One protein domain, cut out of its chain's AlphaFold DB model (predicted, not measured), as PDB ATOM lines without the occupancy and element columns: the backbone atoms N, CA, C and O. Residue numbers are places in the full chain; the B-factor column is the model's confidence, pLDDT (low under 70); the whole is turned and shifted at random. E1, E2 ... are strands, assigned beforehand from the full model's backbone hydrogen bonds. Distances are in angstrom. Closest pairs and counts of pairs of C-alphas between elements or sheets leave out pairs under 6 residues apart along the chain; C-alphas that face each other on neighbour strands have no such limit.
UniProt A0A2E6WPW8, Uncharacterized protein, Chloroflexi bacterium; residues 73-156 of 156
ATOM      1  N   ASN A  73      -9.820  34.003  59.902       53.16
ATOM      2  CA  ASN A  73      -8.733  33.173  60.403       53.16
ATOM      3  C   ASN A  73      -8.946  32.969  61.901       53.16
ATOM      4  O   ASN A  73      -8.637  33.854  62.697       53.16
ATOM      5  N   SER A  74      -9.474  31.813  62.285       55.16
ATOM      6  CA  SER A  74      -9.549  31.425  63.697       55.16
ATOM      7  C   SER A  74      -8.291  30.641  64.067       55.16
ATOM      8  O   SER A  74      -8.399  29.501  64.500       55.16
ATOM      9  N   GLY A  75      -7.104  31.196  63.792       63.09
ATOM     10  CA  GLY A  75      -5.782  30.594  64.035       63.09
ATOM     11  C   GLY A  75      -5.458  29.348  63.196       63.09
ATOM     12  O   GLY A  75      -4.427  29.305  62.533       63.09
ATOM     13  N   THR A  76      -6.331  28.344  63.230       73.62
ATOM     14  CA  THR A  76      -6.224  27.059  62.531       73.62
ATOM     15  C   THR A  76      -7.356  26.838  61.534       73.62
ATOM     16  O   THR A  76      -7.174  26.066  60.606       73.62
ATOM     17  N   LYS A  77      -8.510  27.505  61.668       83.88
ATOM     18  CA  LYS A  77      -9.631  27.368  60.720       83.88
ATOM     19  C   LYS A  77      -9.684  28.535  59.742       83.88
ATOM     20  O   LYS A  77      -9.643  29.697  60.152       83.88
ATOM     21  N   TYR A  78      -9.832  28.205  58.464       84.12
ATOM     22  CA  TYR A  78      -9.832  29.121  57.333       84.12
ATOM     23  C   TYR A  78     -11.066  28.890  56.462       84.12
ATOM     24  O   TYR A  78     -11.415  27.758  56.139       84.12
ATOM     25  N   VAL A  79     -11.687  29.983  56.022       88.44
ATOM     26  CA  VAL A  79     -12.734  29.962  54.993       88.44
ATOM     27  C   VAL A  79     -12.182  30.644  53.750       88.44
ATOM     28  O   VAL A  79     -11.916  31.849  53.765       88.44
ATOM     29  N   LEU A  80     -11.978  29.873  52.685       87.69
ATOM     30  CA  LEU A  80     -11.349  30.325  51.451       87.69
ATOM     31  C   LEU A  80     -12.374  30.557  50.342       87.69
ATOM     32  O   LEU A  80     -13.317  29.787  50.161       87.69
ATOM     33  N   ARG A  81     -12.142  31.607  49.552       87.56
ATOM     34  CA  ARG A  81     -12.907  31.921  48.336       87.56
ATOM     35  C   ARG A  81     -12.240  31.338  47.098       87.56
ATOM     36  O   ARG A  81     -11.014  31.202  47.068       87.56
ATOM     37  N   TYR A  82     -13.060  31.064  46.091       89.75
ATOM     38  CA  TYR A  82     -12.607  30.650  44.773       89.75
ATOM     39  C   TYR A  82     -11.787  31.761  44.092       89.75
ATOM     40  O   TYR A  82     -12.115  32.944  44.204       89.75
ATOM     41  N   ILE A  83     -10.690  31.386  43.431       87.75
ATOM     42  CA  ILE A  83      -9.793  32.290  42.678       87.75
ATOM     43  C   ILE A  83      -9.607  31.813  41.226       87.75
ATOM     44  O   ILE A  83      -8.806  32.377  40.485       87.75
ATOM     45  N   GLY A  84     -10.271  30.735  40.818       84.50
ATOM     46  CA  GLY A  84     -10.149  30.242  39.450       84.50
ATOM     47  C   GLY A  84     -10.936  31.083  38.440       84.50
ATOM     48  O   GLY A  84     -11.480  32.140  38.752       84.50
ATOM     49  N   GLU A  85     -10.990  30.588  37.208       87.19
ATOM     50  CA  GLU A  85     -11.602  31.284  36.068       87.19
ATOM     51  C   GLU A  85     -13.120  31.060  35.968       87.19
ATOM     52  O   GLU A  85     -13.813  31.788  35.264       87.19
ATOM     53  N   SER A  86     -13.663  30.053  36.660       85.31
ATOM     54  CA  SER A  86     -15.080  29.694  36.564       85.31
ATOM     55  C   SER A  86     -15.974  30.598  37.416       85.31
ATOM     56  O   SER A  86     -16.013  30.489  38.639       85.31
ATOM     57  N   GLU A  87     -16.780  31.435  36.765       86.94
ATOM     58  CA  GLU A  87     -17.684  32.372  37.445       86.94
ATOM     59  C   GLU A  87     -18.742  31.678  38.323       86.94
ATOM     60  O   GLU A  87     -19.112  32.189  39.382       86.94
ATOM     61  N   SER A  88     -19.158  30.462  37.951       87.75
ATOM     62  CA  SER A  88     -20.106  29.637  38.714       87.75
ATOM     63  C   SER A  88     -19.619  29.276  40.123       87.75
ATOM     64  O   SER A  88     -20.433  28.990  41.000       87.75
ATOM     65  N   LEU A  89     -18.306  29.313  40.360       86.12
ATOM     66  CA  LEU A  89     -17.684  28.971  41.637       86.12
ATOM     67  C   LEU A  89     -17.283  30.209  42.453       86.12
ATOM     68  O   LEU A  89     -16.824  30.079  43.580       86.12
ATOM     69  N   ASN A  90     -17.516  31.432  41.970       85.44
ATOM     70  CA  ASN A  90     -17.106  32.650  42.687       85.44
ATOM     71  C   ASN A  90     -17.704  32.779  44.099       85.44
ATOM     72  O   ASN A  90     -17.081  33.346  45.001       85.44
ATOM     73  N   ASN A  91     -18.911  32.246  44.291       86.25
ATOM     74  CA  ASN A  91     -19.621  32.292  45.566       86.25
ATOM     75  C   ASN A  91     -19.425  31.031  46.419       86.25
ATOM     76  O   ASN A  91     -19.919  30.993  47.545       86.25
ATOM     77  N   THR A  92     -18.715  30.012  45.923       89.31
ATOM     78  CA  THR A  92     -18.468  28.795  46.695       89.31
ATOM     79  C   THR A  92     -17.286  29.001  47.644       89.31
ATOM     80  O   THR A  92     -16.238  29.565  47.309       89.31
ATOM     81  N   LEU A  93     -17.491  28.583  48.891       90.50
ATOM     82  CA  LEU A  93     -16.523  28.711  49.971       90.50
ATOM     83  C   LEU A  93     -16.019  27.328  50.353       90.50
ATOM     84  O   LEU A  93     -16.798  26.380  50.422       90.50
ATOM     85  N   VAL A  94     -14.722  27.233  50.622       90.44
ATOM     86  CA  VAL A  94     -14.091  26.010  51.118       90.44
ATOM     87  C   VAL A  94     -13.630  26.246  52.542       90.44
ATOM     88  O   VAL A  94     -12.931  27.222  52.819       90.44
ATOM     89  N   ASN A  95     -14.016  25.335  53.430       90.50
ATOM     90  CA  ASN A  95     -13.566  25.327  54.814       90.50
ATOM     91  C   ASN A  95     -12.325  24.449  54.931       90.50
ATOM     92  O   ASN A  95     -12.288  23.338  54.394       90.50
ATOM     93  N   ILE A  96     -11.318  24.973  55.616       89.88
ATOM     94  CA  ILE A  96     -10.020  24.328  55.769       89.88
ATOM     95  C   ILE A  96      -9.571  24.449  57.207       89.88
ATOM     96  O   ILE A  96      -9.685  25.514  57.812       89.88
ATOM     97  N   GLU A  97      -9.010  23.371  57.729       88.69
ATOM     98  CA  GLU A  97      -8.390  23.348  59.042       88.69
ATOM     99  C   GLU A  97      -6.903  23.028  58.900       88.69
ATOM    100  O   GLU A  97      -6.505  22.095  58.216       88.69
ATOM    101  N   LEU A  98      -6.050  23.833  59.517       85.94
ATOM    102  CA  LEU A  98      -4.617  23.615  59.578       85.94
ATOM    103  C   LEU A  98      -4.310  22.811  60.837       85.94
ATOM    104  O   LEU A  98      -4.495  23.297  61.954       85.94
ATOM    105  N   TYR A  99      -3.795  21.603  60.650       83.88
ATOM    106  CA  TYR A  99      -3.331  20.750  61.734       83.88
ATOM    107  C   TYR A  99      -1.850  20.420  61.558       83.88
ATOM    108  O   TYR A  99      -1.262  20.550  60.482       83.88
ATOM    109  N   ARG A 100      -1.204  20.029  62.656       80.94
ATOM    110  CA  ARG A 100       0.221  19.704  62.662       80.94
ATOM    111  C   ARG A 100       0.396  18.192  62.650       80.94
ATOM    112  O   ARG A 100      -0.011  17.518  63.591       80.94
ATOM    113  N   LEU A 101       1.033  17.670  61.606       80.94
ATOM    114  CA  LEU A 101       1.405  16.264  61.491       80.94
ATOM    115  C   LEU A 101       2.921  16.143  61.710       80.94
ATOM    116  O   LEU A 101       3.731  16.309  60.793       80.94
ATOM    117  N   GLY A 102       3.315  15.941  62.971       83.12
ATOM    118  CA  GLY A 102       4.717  15.938  63.395       83.12
ATOM    119  C   GLY A 102       5.401  17.296  63.181       83.12
ATOM    120  O   GLY A 102       5.029  18.307  63.781       83.12
ATOM    121  N   ASN A 103       6.403  17.335  62.298       83.62
ATOM    122  CA  ASN A 103       7.170  18.552  61.993       83.62
ATOM    123  C   ASN A 103       6.595  19.374  60.827       83.62
ATOM    124  O   ASN A 103       7.203  20.364  60.426       83.62
ATOM    125  N   ARG A 104       5.450  18.973  60.263       76.06
ATOM    126  CA  ARG A 104       4.831  19.633  59.105       76.06
ATOM    127  C   ARG A 104       3.438  20.148  59.456       76.06
ATOM    128  O   ARG A 104       2.719  19.516  60.227       76.06
ATOM    129  N   ALA A 105       3.071  21.290  58.887       80.88
ATOM    130  CA  ALA A 105       1.704  21.794  58.918       80.88
ATOM    131  C   ALA A 105       0.978  21.300  57.659       80.88
ATOM    132  O   ALA A 105       1.542  21.377  56.567       80.88
ATOM    133  N   VAL A 106      -0.218  20.744  57.827       84.19
ATOM    134  CA  VAL A 106      -1.021  20.127  56.766       84.19
ATOM    135  C   VAL A 106      -2.426  20.712  56.820       84.19
ATOM    136  O   VAL A 106      -2.945  20.996  57.901       84.19
ATOM    137  N   TYR A 107      -3.031  20.908  55.655       87.94
ATOM    138  CA  TYR A 107      -4.412  21.350  55.544       87.94
ATOM    139  C   TYR A 107      -5.353  20.140  55.468       87.94
ATOM    140  O   TYR A 107      -5.160  19.245  54.647       87.94
ATOM    141  N   ASP A 108      -6.378  20.123  56.312       90.50
ATOM    142  CA  ASP A 108      -7.580  19.306  56.158       90.50
ATOM    143  C   ASP A 108      -8.612  20.126  55.385       90.50
ATOM    144  O   ASP A 108      -8.971  21.233  55.794       90.50
ATOM    145  N   VAL A 109      -9.055  19.615  54.241       92.62
ATOM    146  CA  VAL A 109      -9.942  20.334  53.326       92.62
ATOM    147  C   VAL A 109     -11.298  19.650  53.308       92.62
ATOM    148  O   VAL A 109     -11.414  18.478  52.953       92.62
ATOM    149  N   THR A 110     -12.346  20.408  53.626       94.00
ATOM    150  CA  THR A 110     -13.727  19.940  53.476       94.00
ATOM    151  C   THR A 110     -14.224  20.238  52.065       94.00
ATOM    152  O   THR A 110     -14.138  21.370  51.587       94.00
ATOM    153  N   CYS A 111     -14.788  19.234  51.393       93.00
ATOM    154  CA  CYS A 111     -15.307  19.400  50.043       93.00
ATOM    155  C   CYS A 111     -16.478  20.400  50.015       93.00
ATOM    156  O   CYS A 111     -17.474  20.171  50.707       93.00
ATOM    157  N   PRO A 112     -16.440  21.441  49.161       91.88
ATOM    158  CA  PRO A 112     -17.504  22.448  49.098       91.88
ATOM    159  C   PRO A 112     -18.810  21.912  48.489       91.88
ATOM    160  O   PRO A 112     -19.850  22.548  48.621       91.88
ATOM    161  N   PHE A 113     -18.770  20.753  47.818       91.12
ATOM    162  CA  PHE A 113     -19.922  20.181  47.110       91.12
ATOM    163  C   PHE A 113     -20.603  19.042  47.869       91.12
ATOM    164  O   PHE A 113     -21.815  18.881  47.788       91.12
ATOM    165  N   CYS A 114     -19.829  18.216  48.575       91.94
ATOM    166  CA  CYS A 114     -20.357  17.040  49.268       91.94
ATOM    167  C   CYS A 114     -20.053  17.001  50.761       91.94
ATOM    168  O   CYS A 114     -20.401  16.012  51.400       91.94
ATOM    169  N   THR A 115     -19.419  18.042  51.313       90.56
ATOM    170  CA  THR A 115     -19.119  18.196  52.750       90.56
ATOM    171  C   THR A 115     -18.305  17.058  53.376       90.56
ATOM    172  O   THR A 115     -18.181  16.983  54.589       90.56
ATOM    173  N   THR A 116     -17.731  16.174  52.558       92.62
ATOM    174  CA  THR A 116     -16.820  15.113  52.998       92.62
ATOM    175  C   THR A 116     -15.392  15.640  53.075       92.62
ATOM    176  O   THR A 116     -15.038  16.580  52.353       92.62
ATOM    177  N   HIS A 117     -14.556  14.997  53.885       91.56
ATOM    178  CA  HIS A 117     -13.116  15.244  53.877       91.56
ATOM    179  C   HIS A 117     -12.520  14.936  52.499       91.56
ATOM    180  O   HIS A 117     -13.054  14.129  51.727       91.56
ATOM    181  N   MET A 118     -11.445  15.643  52.163       93.81
ATOM    182  CA  MET A 118     -10.720  15.464  50.914       93.81
ATOM    183  C   MET A 118      -9.297  15.000  51.197       93.81
ATOM    184  O   MET A 118      -8.609  15.548  52.054       93.81
ATOM    185  N   GLU A 119      -8.828  14.035  50.416       91.25
ATOM    186  CA  GLU A 119      -7.475  13.508  50.522       91.25
ATOM    187  C   GLU A 119      -6.519  14.253  49.594       91.25
ATOM    188  O   GLU A 119      -6.869  14.625  48.466       91.25
ATOM    189  N   GLN A 120      -5.285  14.453  50.056       88.75
ATOM    190  CA  GLN A 120      -4.248  15.096  49.262       88.75
ATOM    191  C   GLN A 120      -3.782  14.156  48.144       88.75
ATOM    192  O   GLN A 120      -3.290  13.055  48.380       88.75
ATOM    193  N   THR A 121      -3.873  14.622  46.903       85.06
ATOM    194  CA  THR A 121      -3.413  13.895  45.717       85.06
ATOM    195  C   THR A 121      -2.132  14.521  45.179       85.06
ATOM    196  O   THR A 121      -2.057  15.728  44.940       85.06
ATOM    197  N   SER A 122      -1.098  13.707  44.960       69.31
ATOM    198  CA  SER A 122       0.124  14.176  44.309       69.31
ATOM    199  C   SER A 122      -0.085  14.353  42.806       69.31
ATOM    200  O   SER A 122      -0.698  13.516  42.143       69.31
ATOM    201  N   LEU A 123       0.482  15.424  42.248       63.25
ATOM    202  CA  LEU A 123       0.635  15.598  40.806       63.25
ATOM    203  C   LEU A 123       1.477  14.445  40.245       63.25
ATOM    204  O   LEU A 123       2.667  14.339  40.537       63.25
ATOM    205  N   SER A 124       0.851  13.575  39.458       50.28
ATOM    206  CA  SER A 124       1.551  12.522  38.726       50.28
ATOM    207  C   SER A 124       2.381  13.143  37.596       50.28
ATOM    208  O   SER A 124       1.859  13.897  36.774       50.28
ATOM    209  N   GLY A 125       3.686  12.862  37.576       60.19
ATOM    210  CA  GLY A 125       4.567  13.015  36.409       60.19
ATOM    211  C   GLY A 125       5.048  14.423  36.017       60.19
ATOM    212  O   GLY A 125       6.013  14.524  35.265       60.19
ATOM    213  N   LYS A 126       4.454  15.513  36.517       57.97
ATOM    214  CA  LYS A 126       4.889  16.897  36.226       57.97
ATOM    215  C   LYS A 126       5.434  17.550  37.495       57.97
ATOM    216  O   LYS A 126       4.856  17.358  38.565       57.97
ATOM    217  N   ARG A 127       6.558  18.283  37.393       56.28
ATOM    218  CA  ARG A 127       7.177  18.996  38.532       56.28
ATOM    219  C   ARG A 127       6.079  19.721  39.307       56.28
ATOM    220  O   ARG A 127       5.270  20.411  38.692       56.28
ATOM    221  N   ARG A 128       6.042  19.528  40.630       54.06
ATOM    222  CA  ARG A 128       5.118  20.262  41.498       54.06
ATOM    223  C   ARG A 128       5.296  21.743  41.191       54.06
ATOM    224  O   ARG A 128       6.397  22.261  41.375       54.06
ATOM    225  N   ASP A 129       4.233  22.416  40.764       57.69
ATOM    226  CA  ASP A 129       4.180  23.854  40.966       57.69
ATOM    227  C   ASP A 129       4.255  24.023  42.479       57.69
ATOM    228  O   ASP A 129       3.351  23.625  43.207       57.69
ATOM    229  N   MET A 130       5.398  24.506  42.965       60.09
ATOM    230  CA  MET A 130       5.809  24.462  44.377       60.09
ATOM    231  C   MET A 130       4.825  25.178  45.329       60.09
ATOM    232  O   MET A 130       4.978  25.124  46.543       60.09
ATOM    233  N   LYS A 131       3.810  25.840  44.764       69.81
ATOM    234  CA  LYS A 131       2.784  26.636  45.432       69.81
ATOM    235  C   LYS A 131       1.362  26.063  45.299       69.81
ATOM    236  O   LYS A 131       0.429  26.758  45.700       69.81
ATOM    237  N   GLU A 132       1.183  24.873  44.707       83.38
ATOM    238  CA  GLU A 132      -0.137  24.257  44.507       83.38
ATOM    239  C   GLU A 132      -0.276  22.880  45.176       83.38
ATOM    240  O   GLU A 132       0.473  21.947  44.883       83.38
ATOM    241  N   GLU A 133      -1.286  22.733  46.032       87.25
ATOM    242  CA  GLU A 133      -1.669  21.469  46.668       87.25
ATOM    243  C   GLU A 133      -3.032  21.015  46.156       87.25
ATOM    244  O   GLU A 133      -3.944  21.825  46.048       87.25
ATOM    245  N   ARG A 134      -3.212  19.729  45.843       89.56
ATOM    246  CA  ARG A 134      -4.464  19.231  45.258       89.56
ATOM    247  C   ARG A 134      -5.143  18.226  46.159       89.56
ATOM    248  O   ARG A 134      -4.495  17.323  46.673       89.56
ATOM    249  N   TYR A 135      -6.456  18.342  46.247       92.56
ATOM    250  CA  TYR A 135      -7.315  17.530  47.088       92.56
ATOM    251  C   TYR A 135      -8.404  16.875  46.238       92.56
ATOM    252  O   TYR A 135      -8.897  17.478  45.276       92.56
ATOM    253  N   ARG A 136      -8.783  15.644  46.581       93.69
ATOM    254  CA  ARG A 136      -9.857  14.891  45.925       93.69
ATOM    255  C   ARG A 136     -10.761  14.248  46.971       93.69
ATOM    256  O   ARG A 136     -10.262  13.735  47.962       93.69
ATOM    257  N   CYS A 137     -12.071  14.274  46.750       93.62
ATOM    258  CA  CYS A 137     -13.013  13.506  47.569       93.62
ATOM    259  C   CYS A 137     -13.404  12.184  46.894       93.62
ATOM    260  O   CYS A 137     -13.214  12.019  45.685       93.62
ATOM    261  N   ASP A 138     -14.052  11.297  47.646       91.00
ATOM    262  CA  ASP A 138     -14.511   9.982  47.169       91.00
ATOM    263  C   ASP A 138     -15.482  10.074  45.987       91.00
ATOM    264  O   ASP A 138     -15.453   9.254  45.072       91.00
ATOM    265  N   LYS A 139     -16.308  11.130  45.950       90.75
ATOM    266  CA  LYS A 139     -17.238  11.406  44.839       90.75
ATOM    267  C   LYS A 139     -16.545  11.951  43.584       90.75
ATOM    268  O   LYS A 139     -17.192  12.166  42.566       90.75
ATOM    269  N   GLY A 140     -15.239  12.206  43.646       90.81
ATOM    270  CA  GLY A 140     -14.431  12.644  42.514       90.81
ATOM    271  C   GLY A 140     -14.293  14.159  42.332       90.81
ATOM    272  O   GLY A 140     -13.598  14.563  41.396       90.81
ATOM    273  N   HIS A 141     -14.866  14.994  43.209       92.19
ATOM    274  CA  HIS A 141     -14.626  16.443  43.193       92.19
ATOM    275  C   HIS A 141     -13.162  16.761  43.506       92.19
ATOM    276  O   HIS A 141     -12.508  16.047  44.270       92.19
ATOM    277  N   ARG A 142     -12.654  17.847  42.921       91.56
ATOM    278  CA  ARG A 142     -11.261  18.280  43.051       91.56
ATOM    279  C   ARG A 142     -11.203  19.724  43.523       91.56
ATOM    280  O   ARG A 142     -12.010  20.536  43.086       91.56
ATOM    281  N   VAL A 143     -10.240  20.015  44.388       92.00
ATOM    282  CA  VAL A 143      -9.961  21.357  44.907       92.00
ATOM    283  C   VAL A 143      -8.452  21.553  44.928       92.00
ATOM    284  O   VAL A 143      -7.721  20.661  45.355       92.00
ATOM    285  N   SER A 144      -7.975  22.707  44.472       90.88
ATOM    286  CA  SER A 144      -6.551  23.037  44.448       90.88
ATOM    287  C   SER A 144      -6.242  24.257  45.319       90.88
ATOM    288  O   SER A 144      -6.638  25.381  45.022       90.88
ATOM    289  N   LEU A 145      -5.490  23.989  46.380       89.06
ATOM    290  CA  LEU A 145      -4.683  24.854  47.238       89.06
ATOM    291  C   LEU A 145      -3.754  25.786  46.479       89.06
ATOM    292  O   LEU A 145      -2.768  25.256  45.994       89.06
ATOM    293  N   LYS A 146      -3.965  27.106  46.375       86.50
ATOM    294  CA  LYS A 146      -2.944  27.999  45.790       86.50
ATOM    295  C   LYS A 146      -2.647  29.212  46.664       86.50
ATOM    296  O   LYS A 146      -3.542  29.955  47.069       86.50
ATOM    297  N   VAL A 147      -1.354  29.447  46.887       81.94
ATOM    298  CA  VAL A 147      -0.853  30.687  47.491       81.94
ATOM    299  C   VAL A 147      -0.826  31.786  46.424       81.94
ATOM    300  O   VAL A 147      -0.201  31.626  45.372       81.94
ATOM    301  N   LYS A 148      -1.530  32.891  46.679       77.75
ATOM    302  CA  LYS A 148      -1.512  34.113  45.864       77.75
ATOM    303  C   LYS A 148      -0.156  34.806  45.969       77.75
ATOM    304  O   LYS A 148       0.554  34.655  46.959       77.75
ATOM    305  N   ASP A 149       0.146  35.654  44.996       74.69
ATOM    306  CA  ASP A 149       1.372  36.461  45.008       74.69
ATOM    307  C   ASP A 149       1.407  37.458  46.181       74.69
ATOM    308  O   ASP A 149       2.472  37.743  46.717       74.69
ATOM    309  N   ASP A 150       0.235  37.883  46.667       69.50
ATOM    310  CA  ASP A 150       0.076  38.709  47.874       69.50
ATOM    311  C   ASP A 150       0.303  37.936  49.196       69.50
ATOM    312  O   ASP A 150       0.086  38.481  50.277       69.50
ATOM    313  N   GLY A 151       0.655  36.646  49.136       70.88
ATOM    314  CA  GLY A 151       0.817  35.767  50.301       70.88
ATOM    315  C   GLY A 151      -0.494  35.228  50.890       70.88
ATOM    316  O   GLY A 151      -0.469  34.442  51.833       70.88
ATOM    317  N   GLY A 152      -1.649  35.618  50.341       74.38
ATOM    318  CA  GLY A 152      -2.953  35.077  50.738       74.38
ATOM    319  C   GLY A 152      -3.202  33.668  50.190       74.38
ATOM    320  O   GLY A 152      -2.719  33.323  49.117       74.38
ATOM    321  N   LEU A 153      -4.003  32.865  50.886       82.56
ATOM    322  CA  LEU A 153      -4.403  31.527  50.442       82.56
ATOM    323  C   LEU A 153      -5.779  31.576  49.758       82.56
ATOM    324  O   LEU A 153      -6.654  32.342  50.163       82.56
ATOM    325  N   GLY A 154      -5.999  30.756  48.735       86.19
ATOM    326  CA  GLY A 154      -7.347  30.442  48.258       86.19
ATOM    327  C   GLY A 154      -7.372  29.197  47.389       86.19
ATOM    328  O   GLY A 154      -6.357  28.509  47.268       86.19
ATOM    329  N   TRP A 155      -8.538  28.898  46.822       89.69
ATOM    330  CA  TRP A 155      -8.766  27.630  46.138       89.69
ATOM    331  C   TRP A 155      -9.234  27.813  44.690       89.69
ATOM    332  O   TRP A 155      -9.813  28.843  44.341       89.69
ATOM    333  N   LYS A 156      -8.948  26.820  43.846       88.19
ATOM    334  CA  LYS A 156      -9.399  26.731  42.452       88.19
ATOM    335  C   LYS A 156      -9.796  25.305  42.077       88.19
ATOM    336  O   LYS A 156      -9.290  24.362  42.732       88.19
TER     337      LYS A 156
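What this domain is: This is residues 73 to 156 of the 156 residues of an uncharacterized protein of Chloroflexi bacterium (UniProt A0A2E6WPW8). One antiparallel sheet of seven strands is curled like part of a barrel and folded back on itself, with E1 to E4 facing E6 and E7 and with E5 as the hinge between these two leaves. The roll is nearly closed, its edge strands E1 and E7 coming near each other, while E3 and E4 pair over only a short stretch, and the long hairpin of E2 and E3 reaches to one end of the domain. The 84 printed residues have no named helix and seven named strands, which follow one another along the chain in their order across the sheet, E1 E2 E3 E4 E5 E6 E7. The class is all strand, though under half of the residues, 40 of 84, are in named elements. The whole is compact, with a radius of gyration of the C-alphas of 12.7 A and spans of 37 by 36 by 31 A.

How they stand to each other: The sheet is strongly twisted and a meander, each strand the antiparallel neighbour of the one before. E1, residues 77 to 81, forms a hairpin with E2, residues 93 to 101, at 142 degrees between directions; N 78 and O 96 are 2.8 A apart, within hydrogen-bond range. E2 and E3, residues 104 to 110, form a hairpin at 149 degrees, with N 108 and O 97 at 2.7 A. The pairing of E3 is staggered: its residues 109 to 110 pair with E4, residues 117 to 121, where N 118 and O 109 are 2.9 A apart. E4 pairs over its residues 119 to 121 with E5, residues 132 to 136, with N 121 and O 134 at 2.8 A. E5 and E6, residues 142 to 147, stand at 160 degrees, with N 145 and O 133 at 2.7 A. E6 and E7, residues 153 to 155, have N 146 and O 154 at 2.9 A. The closest C-alphas of the edge strands E1 and E7, Leu 80 and Gly 154, are 5.1 A apart. E1 and E5 are apart, as are E2 and E6.

Where its parts are: E1 begins at C-alpha 77, (-9.631, 27.368, 60.720). E2, the longest strand, measures 24.7 A from first to last C-alpha, E3 19.4 A and E6 16.8 A. E5 begins at C-alpha 132, (-0.137, 24.257, 44.507), and E7 ends at C-alpha 155, (-8.766, 27.630, 46.138).

The domain as a whole: The two C-alphas farthest apart, those of Glu 87 and Gly 102, are 38.0 A apart. The printed part has no cut and ends at the chain's last residue, Lys 156. The link from E1 to E2, 11 residues, is long. The mean pLDDT of the printed part is 82.6; residues 73 to 75, 122 to 131 and 150 are under 70.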